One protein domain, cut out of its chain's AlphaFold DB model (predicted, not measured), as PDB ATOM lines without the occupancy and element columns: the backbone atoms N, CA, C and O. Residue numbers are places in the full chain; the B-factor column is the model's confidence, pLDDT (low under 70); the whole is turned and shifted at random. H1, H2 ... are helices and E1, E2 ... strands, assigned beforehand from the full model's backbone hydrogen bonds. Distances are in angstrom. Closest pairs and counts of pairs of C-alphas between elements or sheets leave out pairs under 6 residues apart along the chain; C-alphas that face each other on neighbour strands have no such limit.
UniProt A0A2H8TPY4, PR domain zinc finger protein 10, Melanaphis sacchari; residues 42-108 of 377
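Overview. This is residues 42 to 108 of the 377 residues of the protein "PR domain zinc finger protein 10" of Melanaphis sacchari (UniProt A0A2H8TPY4). Picture a small compact head with one long helix as its handle: residues 42 to 63 of H1 stick out free, and residues 64 to 70 of H1 pack on the head. In the head a short hairpin, E1 and E2, lies between that end of H1 and H2, while the small helix H3 sits at the end of the head away from the handle. The printed part has 67 residues, with three named helices and two named strands in the order H1, E1, E2, H2, H3; the sheet E1 - E2 is antiparallel and the class is mostly helix. The whole is extended, with a radius of gyration of the C-alphas of 17.2 A, and spans 57 by 22 by 15 A, the free arm of H1 making the length.

Arrangement. Start with H1, residues 42 to 70, and go to its residues 64 to 70, which come near the sheet. There the closest C-alphas of H1 and E2, residues 80 to 82, are those of Tyr 68 and Gly 81, 4.0 A apart. E2 forms a hairpin with E1, residues 73 to 75; they are antiparallel at 159 degrees, and the C-alphas of Arg 74 and Gly 81 face each other at 4.5 A. Look for N 82 and O 73 at 2.7 A, and N 75 and O 80 at 2.9 A, both within hydrogen-bond range. Next is H2, residues 85 to 95, whose closest C-alpha pair with E2 is Phe 82 and Tyr 88, 5.7 A apart. H3, residues 105 to 108, is close to H2 but not clearly touching: the closest C-alphas, of Arg 85 and Leu 107, are 7.1 A apart. H1 is apart from both H2 and H3. In H1 and H2 every O i to N i+4 pair is within hydrogen-bond range; H3 is too short for such a pair.

Along the chain. Find C-alpha 42 at (39.132, 60.309, -46.508); from there H1 runs 41.7 A to C-alpha 70 at (50.263, 21.776, -35.085). E1 then covers 7.0 A and E2 6.8 A. H2 runs 15.3 A from Arg 85 to Arg 95, and H3 runs 5.3 A to C-alpha 108 at (43.733, 4.074, -34.738).

Size, cuts and confidence. The C-alphas of Thr 42 and Asn 108, the two farthest apart, are 57.6 A apart. Without residues 42 to 63, the body spans 26 by 20 by 14 A. The printed part has no cut and no long link; H2 to H3 is short, the others tight. Mean pLDDT of the printed part is 81.8, and residues 102, 105 and 108 are under 70.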
ATOM      1  N   THR A  42      40.154  61.364 -46.509       81.56
ATOM      2  CA  THR A  42      39.132  60.309 -46.508       81.56
ATOM      3  C   THR A  42      39.579  59.064 -47.276       81.56
ATOM      4  O   THR A  42      39.403  57.956 -46.787       81.56
ATOM      5  N   GLN A  43      40.215  59.234 -48.436       81.19
ATOM      6  CA  GLN A  43      40.682  58.134 -49.281       81.19
ATOM      7  C   GLN A  43      41.830  57.361 -48.622       81.19
ATOM      8  O   GLN A  43      41.769  56.141 -48.526       81.19
ATOM      9  N   LEU A  44      42.779  58.074 -48.007       84.25
ATOM     10  CA  LEU A  44      43.843  57.463 -47.202       84.25
ATOM     11  C   LEU A  44      43.298  56.646 -46.018       84.25
ATOM     12  O   LEU A  44      43.857  55.611 -45.666       84.25
ATOM     13  N   LYS A  45      42.201  57.090 -45.387       85.81
ATOM     14  CA  LYS A  45      41.559  56.342 -44.292       85.81
ATOM     15  C   LYS A  45      40.866  55.070 -44.782       85.81
ATOM     16  O   LYS A  45      40.881  54.077 -44.058       85.81
ATOM     17  N   ILE A  46      40.260  55.100 -45.970       86.75
ATOM     18  CA  ILE A  46      39.612  53.930 -46.579       86.75
ATOM     19  C   ILE A  46      40.675  52.893 -46.950       86.75
ATOM     20  O   ILE A  46      40.602  51.767 -46.469       86.75
ATOM     21  N   GLU A  47      41.732  53.301 -47.654       87.44
ATOM     22  CA  GLU A  47      42.856  52.425 -48.015       87.44
ATOM     23  C   GLU A  47      43.545  51.838 -46.766       87.44
ATOM     24  O   GLU A  47      43.830  50.640 -46.692       87.44
ATOM     25  N   ALA A  48      43.737  52.638 -45.709       85.94
ATOM     26  CA  ALA A  48      44.273  52.157 -44.433       85.94
ATOM     27  C   ALA A  48      43.346  51.155 -43.715       85.94
ATOM     28  O   ALA A  48      43.813  50.320 -42.938       85.94
ATOM     29  N   ARG A  49      42.026  51.236 -43.926       88.25
ATOM     30  CA  ARG A  49      41.055  50.286 -43.362       88.25
ATOM     31  C   ARG A  49      41.019  48.991 -44.167       88.25
ATOM     32  O   ARG A  49      40.949  47.917 -43.574       88.25
ATOM     33  N   GLU A  50      41.095  49.085 -45.488       90.31
ATOM     34  CA  GLU A  50      41.133  47.936 -46.394       90.31
ATOM     35  C   GLU A  50      42.407  47.115 -46.208       90.31
ATOM     36  O   GLU A  50      42.334  45.900 -46.037       90.31
ATOM     37  N   THR A  51      43.562  47.773 -46.116       89.38
ATOM     38  CA  THR A  51      44.849  47.120 -45.826       89.38
ATOM     39  C   THR A  51      44.844  46.410 -44.473       89.38
ATOM     40  O   THR A  51      45.233  45.246 -44.397       89.38
ATOM     41  N   ARG A  52      44.324  47.042 -43.409       88.88
ATOM     42  CA  ARG A  52      44.151  46.376 -42.101       88.88
ATOM     43  C   ARG A  52      43.219  45.169 -42.179       88.88
ATOM     44  O   ARG A  52      43.502  44.146 -41.563       88.88
ATOM     45  N   ARG A  53      42.117  45.268 -42.930       90.44
ATOM     46  CA  ARG A  53      41.179  44.153 -43.122       90.44
ATOM     47  C   ARG A  53      41.843  42.998 -43.875       90.44
ATOM     48  O   ARG A  53      41.710  41.856 -43.446       90.44
ATOM     49  N   ALA A  54      42.591  43.290 -44.937       88.94
ATOM     50  CA  ALA A  54      43.346  42.296 -45.696       88.94
ATOM     51  C   ALA A  54      44.407  41.601 -44.827       88.94
ATOM     52  O   ALA A  54      44.457  40.373 -44.790       88.94
ATOM     53  N   GLN A  55      45.180  42.365 -44.047       86.69
ATOM     54  CA  GLN A  55      46.164  41.820 -43.102       86.69
ATOM     55  C   GLN A  55      45.509  40.941 -42.030       86.69
ATOM     56  O   GLN A  55      46.020  39.872 -41.710       86.69
ATOM     57  N   GLN A  56      44.352  41.342 -41.493       85.00
ATOM     58  CA  GLN A  56      43.631  40.543 -40.501       85.00
ATOM     59  C   GLN A  56      43.126  39.212 -41.076       85.00
ATOM     60  O   GLN A  56      43.157  38.196 -40.380       85.00
ATOM     61  N   ILE A  57      42.668  39.205 -42.331       83.19
ATOM     62  CA  ILE A  57      42.259  37.980 -43.031       83.19
ATOM     63  C   ILE A  57      43.477  37.075 -43.246       83.19
ATOM     64  O   ILE A  57      43.423  35.909 -42.871       83.19
ATOM     65  N   GLN A  58      44.593  37.617 -43.745       79.00
ATOM     66  CA  GLN A  58      45.839  36.866 -43.933       79.00
ATOM     67  C   GLN A  58      46.355  36.253 -42.623       79.00
ATOM     68  O   GLN A  58      46.685  35.071 -42.591       79.00
ATOM     69  N   LEU A  59      46.353  37.015 -41.524       75.81
ATOM     70  CA  LEU A  59      46.743  36.532 -40.195       75.81
ATOM     71  C   LEU A  59      45.830  35.409 -39.691       75.81
ATOM     72  O   LEU A  59      46.313  34.452 -39.090       75.81
ATOM     73  N   ARG A  60      44.514  35.503 -39.927       76.69
ATOM     74  CA  ARG A  60      43.569  34.434 -39.569       76.69
ATOM     75  C   ARG A  60      43.840  33.167 -40.372       76.69
ATOM     76  O   ARG A  60      43.929  32.112 -39.759       76.69
ATOM     77  N   THR A  61      44.033  33.274 -41.684       75.94
ATOM     78  CA  THR A  61      44.346  32.127 -42.548       75.94
ATOM     79  C   THR A  61      45.691  31.489 -42.192       75.94
ATOM     80  O   THR A  61      45.797  30.270 -42.088       75.94
ATOM     81  N   ALA A  62      46.719  32.298 -41.932       72.75
ATOM     82  CA  ALA A  62      48.015  31.800 -41.478       72.75
ATOM     83  C   ALA A  62      47.891  31.085 -40.124       72.75
ATOM     84  O   ALA A  62      48.441  30.004 -39.937       72.75
ATOM     85  N   LYS A  63      47.104  31.639 -39.192       73.19
ATOM     86  CA  LYS A  63      46.829  31.001 -37.901       73.19
ATOM     87  C   LYS A  63      46.086  29.674 -38.056       73.19
ATOM     88  O   LYS A  63      46.437  28.731 -37.360       73.19
ATOM     89  N   THR A  64      45.090  29.579 -38.940       76.25
ATOM     90  CA  THR A  64      44.377  28.314 -39.174       76.25
ATOM     91  C   THR A  64      45.281  27.258 -39.801       76.25
ATOM     92  O   THR A  64      45.174  26.100 -39.422       76.25
ATOM     93  N   MET A  65      46.204  27.646 -40.687       77.50
ATOM     94  CA  MET A  65      47.193  26.729 -41.275       77.50
ATOM     95  C   MET A  65      48.240  26.263 -40.256       77.50
ATOM     96  O   MET A  65      48.538  25.077 -40.183       77.50
ATOM     97  N   LEU A  66      48.742  27.156 -39.402       77.25
ATOM     98  CA  LEU A  66      49.647  26.771 -38.315       77.25
ATOM     99  C   LEU A  66      48.947  25.888 -37.273       77.25
ATOM    100  O   LEU A  66      49.529  24.932 -36.769       77.25
ATOM    101  N   GLU A  67      47.685  26.182 -36.951       76.88
ATOM    102  CA  GLU A  67      46.876  25.337 -36.069       76.88
ATOM    103  C   GLU A  67      46.575  23.984 -36.721       76.88
ATOM    104  O   GLU A  67      46.554  22.978 -36.018       76.88
ATOM    105  N   TYR A  68      46.412  23.932 -38.044       80.81
ATOM    106  CA  TYR A  68      46.292  22.693 -38.810       80.81
ATOM    107  C   TYR A  68      47.558  21.837 -38.720       80.81
ATOM    108  O   TYR A  68      47.474  20.669 -38.342       80.81
ATOM    109  N   GLU A  69      48.728  22.419 -38.989       77.25
ATOM    110  CA  GLU A  69      50.016  21.717 -38.930       77.25
ATOM    111  C   GLU A  69      50.390  21.284 -37.507       77.25
ATOM    112  O   GLU A  69      50.971  20.218 -37.314       77.25
ATOM    113  N   SER A  70      50.020  22.078 -36.499       81.56
ATOM    114  CA  SER A  70      50.263  21.776 -35.085       81.56
ATOM    115  C   SER A  70      49.243  20.808 -34.470       81.56
ATOM    116  O   SER A  70      49.455  20.353 -33.342       81.56
ATOM    117  N   SER A  71      48.113  20.536 -35.127       80.94
ATOM    118  CA  SER A  71      47.054  19.697 -34.558       80.94
ATOM    119  C   SER A  71      47.332  18.214 -34.777       80.94
ATOM    120  O   SER A  71      47.574  17.770 -35.893       80.94
ATOM    121  N   GLU A  72      47.192  17.426 -33.712       80.69
ATOM    122  CA  GLU A  72      47.323  15.961 -33.766       80.69
ATOM    123  C   GLU A  72      46.238  15.310 -34.639       80.69
ATOM    124  O   GLU A  72      46.460  14.272 -35.261       80.69
ATOM    125  N   PHE A  73      45.055  15.927 -34.705       84.44
ATOM    126  CA  PHE A  73      43.939  15.459 -35.518       84.44
ATOM    127  C   PHE A  73      43.644  16.483 -36.604       84.44
ATOM    128  O   PHE A  73      43.198  17.590 -36.311       84.44
ATOM    129  N   ARG A  74      43.879  16.115 -37.860       87.81
ATOM    130  CA  ARG A  74      43.770  17.014 -39.008       87.81
ATOM    131  C   ARG A  74      42.869  16.408 -40.075       87.81
ATOM    132  O   ARG A  74      42.966  15.215 -40.343       87.81
ATOM    133  N   CYS A  75      41.979  17.220 -40.639       85.12
ATOM    134  CA  CYS A  75      41.131  16.809 -41.750       85.12
ATOM    135  C   CYS A  75      41.779  17.207 -43.075       85.12
ATOM    136  O   CYS A  75      41.799  18.390 -43.407       85.12
ATOM    137  N   ASP A  76      42.235  16.232 -43.858       83.75
ATOM    138  CA  ASP A  76      42.901  16.502 -45.138       83.75
ATOM    139  C   ASP A  76      41.945  17.074 -46.205       83.75
ATOM    140  O   ASP A  76      42.387  17.736 -47.140       83.75
ATOM    141  N   LYS A  77      40.623  16.881 -46.061       82.94
ATOM    142  CA  LYS A  77      39.633  17.392 -47.028       82.94
ATOM    143  C   LYS A  77      39.305  18.872 -46.875       82.94
ATOM    144  O   LYS A  77      39.059  19.544 -47.871       82.94
ATOM    145  N   CYS A  78      39.249  19.376 -45.646       85.25
ATOM    146  CA  CYS A  78      38.916  20.780 -45.384       85.25
ATOM    147  C   CYS A  78      40.062  21.575 -44.752       85.25
ATOM    148  O   CYS A  78      39.890  22.760 -44.477       85.25
ATOM    149  N   LEU A  79      41.214  20.934 -44.530       85.62
ATOM    150  CA  LEU A  79      42.416  21.515 -43.932       85.62
ATOM    151  C   LEU A  79      42.157  22.171 -42.565       85.62
ATOM    152  O   LEU A  79      42.745  23.193 -42.212       85.62
ATOM    153  N   VAL A  80      41.259  21.572 -41.774       84.69
ATOM    154  CA  VAL A  80      40.946  22.017 -40.408       84.69
ATOM    155  C   VAL A  80      41.630  21.113 -39.385       84.69
ATOM    156  O   VAL A  80      41.551  19.884 -39.462       84.69
ATOM    157  N   GLY A  81      42.319  21.743 -38.429       87.94
ATOM    158  CA  GLY A  81      42.984  21.087 -37.308       87.94
ATOM    159  C   GLY A  81      42.105  21.034 -36.060       87.94
ATOM    160  O   GLY A  81      41.359  21.966 -35.758       87.94
ATOM    161  N   PHE A  82      42.206  19.942 -35.308       86.62
ATOM    162  CA  PHE A  82      41.462  19.697 -34.082       86.62
ATOM    163  C   PHE A  82      42.393  19.236 -32.961       86.62
ATOM    164  O   PHE A  82      43.198  18.319 -33.106       86.62
ATOM    165  N   LYS A  83      42.193  19.801 -31.768       81.94
ATOM    166  CA  LYS A  83      42.971  19.452 -30.563       81.94
ATOM    167  C   LYS A  83      42.506  18.177 -29.860       81.94
ATOM    168  O   LYS A  83      43.136  17.733 -28.910       81.94
ATOM    169  N   ARG A  84      41.335  17.641 -30.218       82.56
ATOM    170  CA  ARG A  84      40.706  16.508 -29.519       82.56
ATOM    171  C   ARG A  84      40.131  15.510 -30.514       82.56
ATOM    172  O   ARG A  84      39.295  15.895 -31.332       82.56
ATOM    173  N   ARG A  85      40.453  14.224 -30.326       82.94
ATOM    174  CA  ARG A  85      39.940  13.089 -31.121       82.94
ATOM    175  C   ARG A  85      38.426  13.141 -31.325       82.94
ATOM    176  O   ARG A  85      37.945  13.059 -32.444       82.94
ATOM    177  N   GLY A  86      37.664  13.327 -30.244       84.19
ATOM    178  CA  GLY A  86      36.197  13.320 -30.307       84.19
ATOM    179  C   GLY A  86      35.594  14.448 -31.153       84.19
ATOM    180  O   GLY A  86      34.559  14.241 -31.777       84.19
ATOM    181  N   VAL A  87      36.245  15.617 -31.203       87.44
ATOM    182  CA  VAL A  87      35.779  16.755 -32.015       87.44
ATOM    183  C   VAL A  87      36.085  16.513 -33.490       87.44
ATOM    184  O   VAL A  87      35.237  16.782 -34.331       87.44
ATOM    185  N   TYR A  88      37.255  15.945 -33.788       88.06
ATOM    186  CA  TYR A  88      37.621  15.562 -35.148       88.06
ATOM    187  C   TYR A  88      36.676  14.503 -35.724       88.06
ATOM    188  O   TYR A  88      36.174  14.673 -36.828       88.06
ATOM    189  N   VAL A  89      36.352  13.460 -34.955       86.06
ATOM    190  CA  VAL A  89      35.396  12.441 -35.415       86.06
ATOM    191  C   VAL A  89      34.020  13.045 -35.683       86.06
ATOM    192  O   VAL A  89      33.426  12.760 -36.715       86.06
ATOM    193  N   ASN A  90      33.522  13.911 -34.796       88.25
ATOM    194  CA  ASN A  90      32.238  14.577 -35.023       88.25
ATOM    195  C   ASN A  90      32.266  15.454 -36.285       88.25
ATOM    196  O   ASN A  90      31.308  15.488 -37.049       88.25
ATOM    197  N   HIS A  91      33.388  16.136 -36.527       88.31
ATOM    198  CA  HIS A  91      33.593  16.877 -37.761       88.31
ATOM    199  C   HIS A  91      33.524  15.962 -38.992       88.31
ATOM    200  O   HIS A  91      32.807  16.301 -39.929       88.31
ATOM    201  N   LEU A  92      34.206  14.813 -38.985       88.06
ATOM    202  CA  LEU A  92      34.143  13.857 -40.091       88.06
ATOM    203  C   LEU A  92      32.707  13.377 -40.322       88.06
ATOM    204  O   LEU A  92      32.209  13.501 -41.428       88.06
ATOM    205  N   VAL A  93      31.997  12.954 -39.276       87.69
ATOM    206  CA  VAL A  93      30.616  12.455 -39.402       87.69
ATOM    207  C   VAL A  93      29.657  13.518 -39.955       87.69
ATOM    208  O   VAL A  93      28.840  13.212 -40.816       87.69
ATOM    209  N   LEU A  94      29.749  14.767 -39.486       85.50
ATOM    210  CA  LEU A  94      28.798  15.821 -39.864       85.50
ATOM    211  C   LEU A  94      29.151  16.543 -41.168       85.50
ATOM    212  O   LEU A  94      28.272  17.103 -41.818       85.50
ATOM    213  N   ARG A  95      30.437  16.625 -41.519       83.25
ATOM    214  CA  ARG A  95      30.915  17.439 -42.651       83.25
ATOM    215  C   ARG A  95      31.469  16.612 -43.798       83.25
ATOM    216  O   ARG A  95      31.491  17.137 -44.907       83.25
ATOM    217  N   HIS A  96      31.893  15.383 -43.523       85.81
ATOM    218  CA  HIS A  96      32.484  14.454 -44.479       85.81
ATOM    219  C   HIS A  96      31.967  13.019 -44.253       85.81
ATOM    220  O   HIS A  96      32.763  12.125 -43.937       85.81
ATOM    221  N   PRO A  97      30.646  12.779 -44.372       79.38
ATOM    222  CA  PRO A  97      30.051  11.463 -44.128       79.38
ATOM    223  C   PRO A  97      30.602  10.370 -45.059       79.38
ATOM    224  O   PRO A  97      30.489   9.189 -44.755       79.38
ATOM    225  N   GLU A  98      31.231  10.751 -46.172       81.31
ATOM    226  CA  GLU A  98      31.889   9.844 -47.111       81.31
ATOM    227  C   GLU A  98      33.238   9.284 -46.616       81.31
ATOM    228  O   GLU A  98      33.808   8.400 -47.256       81.31
ATOM    229  N   ILE A  99      33.791   9.802 -45.514       80.06
ATOM    230  CA  ILE A  99      35.072   9.344 -44.963       80.06
ATOM    231  C   ILE A  99      34.822   8.255 -43.918       80.06
ATOM    232  O   ILE A  99      34.314   8.514 -42.827       80.06
ATOM    233  N   ASN A 100      35.261   7.032 -44.220       72.12
ATOM    234  CA  ASN A 100      35.198   5.913 -43.284       72.12
ATOM    235  C   ASN A 100      36.169   6.135 -42.117       72.12
ATOM    236  O   ASN A 100      37.384   6.174 -42.315       72.12
ATOM    237  N   LEU A 101      35.649   6.248 -40.895       73.44
ATOM    238  CA  LEU A 101      36.433   6.544 -39.686       73.44
ATOM    239  C   LEU A 101      37.558   5.528 -39.405       73.44
ATOM    240  O   LEU A 101      38.585   5.911 -38.848       73.44
ATOM    241  N   ASP A 102      37.396   4.275 -39.835       69.00
ATOM    242  CA  ASP A 102      38.393   3.204 -39.667       69.00
ATOM    243  C   ASP A 102      39.598   3.359 -40.606       69.00
ATOM    244  O   ASP A 102      40.698   2.900 -40.297       69.00
ATOM    245  N   SER A 103      39.412   4.067 -41.726       70.75
ATOM    246  CA  SER A 103      40.467   4.342 -42.708       70.75
ATOM    247  C   SER A 103      41.441   5.432 -42.256       70.75
ATOM    248  O   SER A 103      42.474   5.627 -42.891       70.75
ATOM    249  N   VAL A 104      41.141   6.136 -41.157       74.25
ATOM    250  CA  VAL A 104      41.910   7.293 -40.688       74.25
ATOM    251  C   VAL A 104      43.002   6.851 -39.699       74.25
ATOM    252  O   VAL A 104      42.695   6.552 -38.539       74.25
ATOM    253  N   PRO A 105      44.298   6.870 -40.081       69.88
ATOM    254  CA  PRO A 105      45.380   6.344 -39.242       69.88
ATOM    255  C   PRO A 105      45.517   7.074 -37.899       69.88
ATOM    256  O   PRO A 105      45.811   6.454 -36.878       69.88
ATOM    257  N   SER A 106      45.218   8.379 -37.870       71.12
ATOM    258  CA  SER A 106      45.272   9.199 -36.651       71.12
ATOM    259  C   SER A 106      44.222   8.812 -35.602       71.12
ATOM    260  O   SER A 106      44.373   9.152 -34.429       71.12
ATOM    261  N   LEU A 107      43.169   8.072 -35.975       72.62
ATOM    262  CA  LEU A 107      42.151   7.584 -35.040       72.62
ATOM    263  C   LEU A 107      42.462   6.198 -34.465       72.62
ATOM    264  O   LEU A 107      41.890   5.863 -33.421       72.62
ATOM    265  N   ASN A 108      43.352   5.439 -35.111       65.69
ATOM    266  CA  ASN A 108      43.733   4.074 -34.738       65.69
ATOM    267  C   ASN A 108      44.918   4.014 -33.757       65.69
ATOM    268  O   ASN A 108      45.195   2.960 -33.187       65.69
TER     269      ASN A 108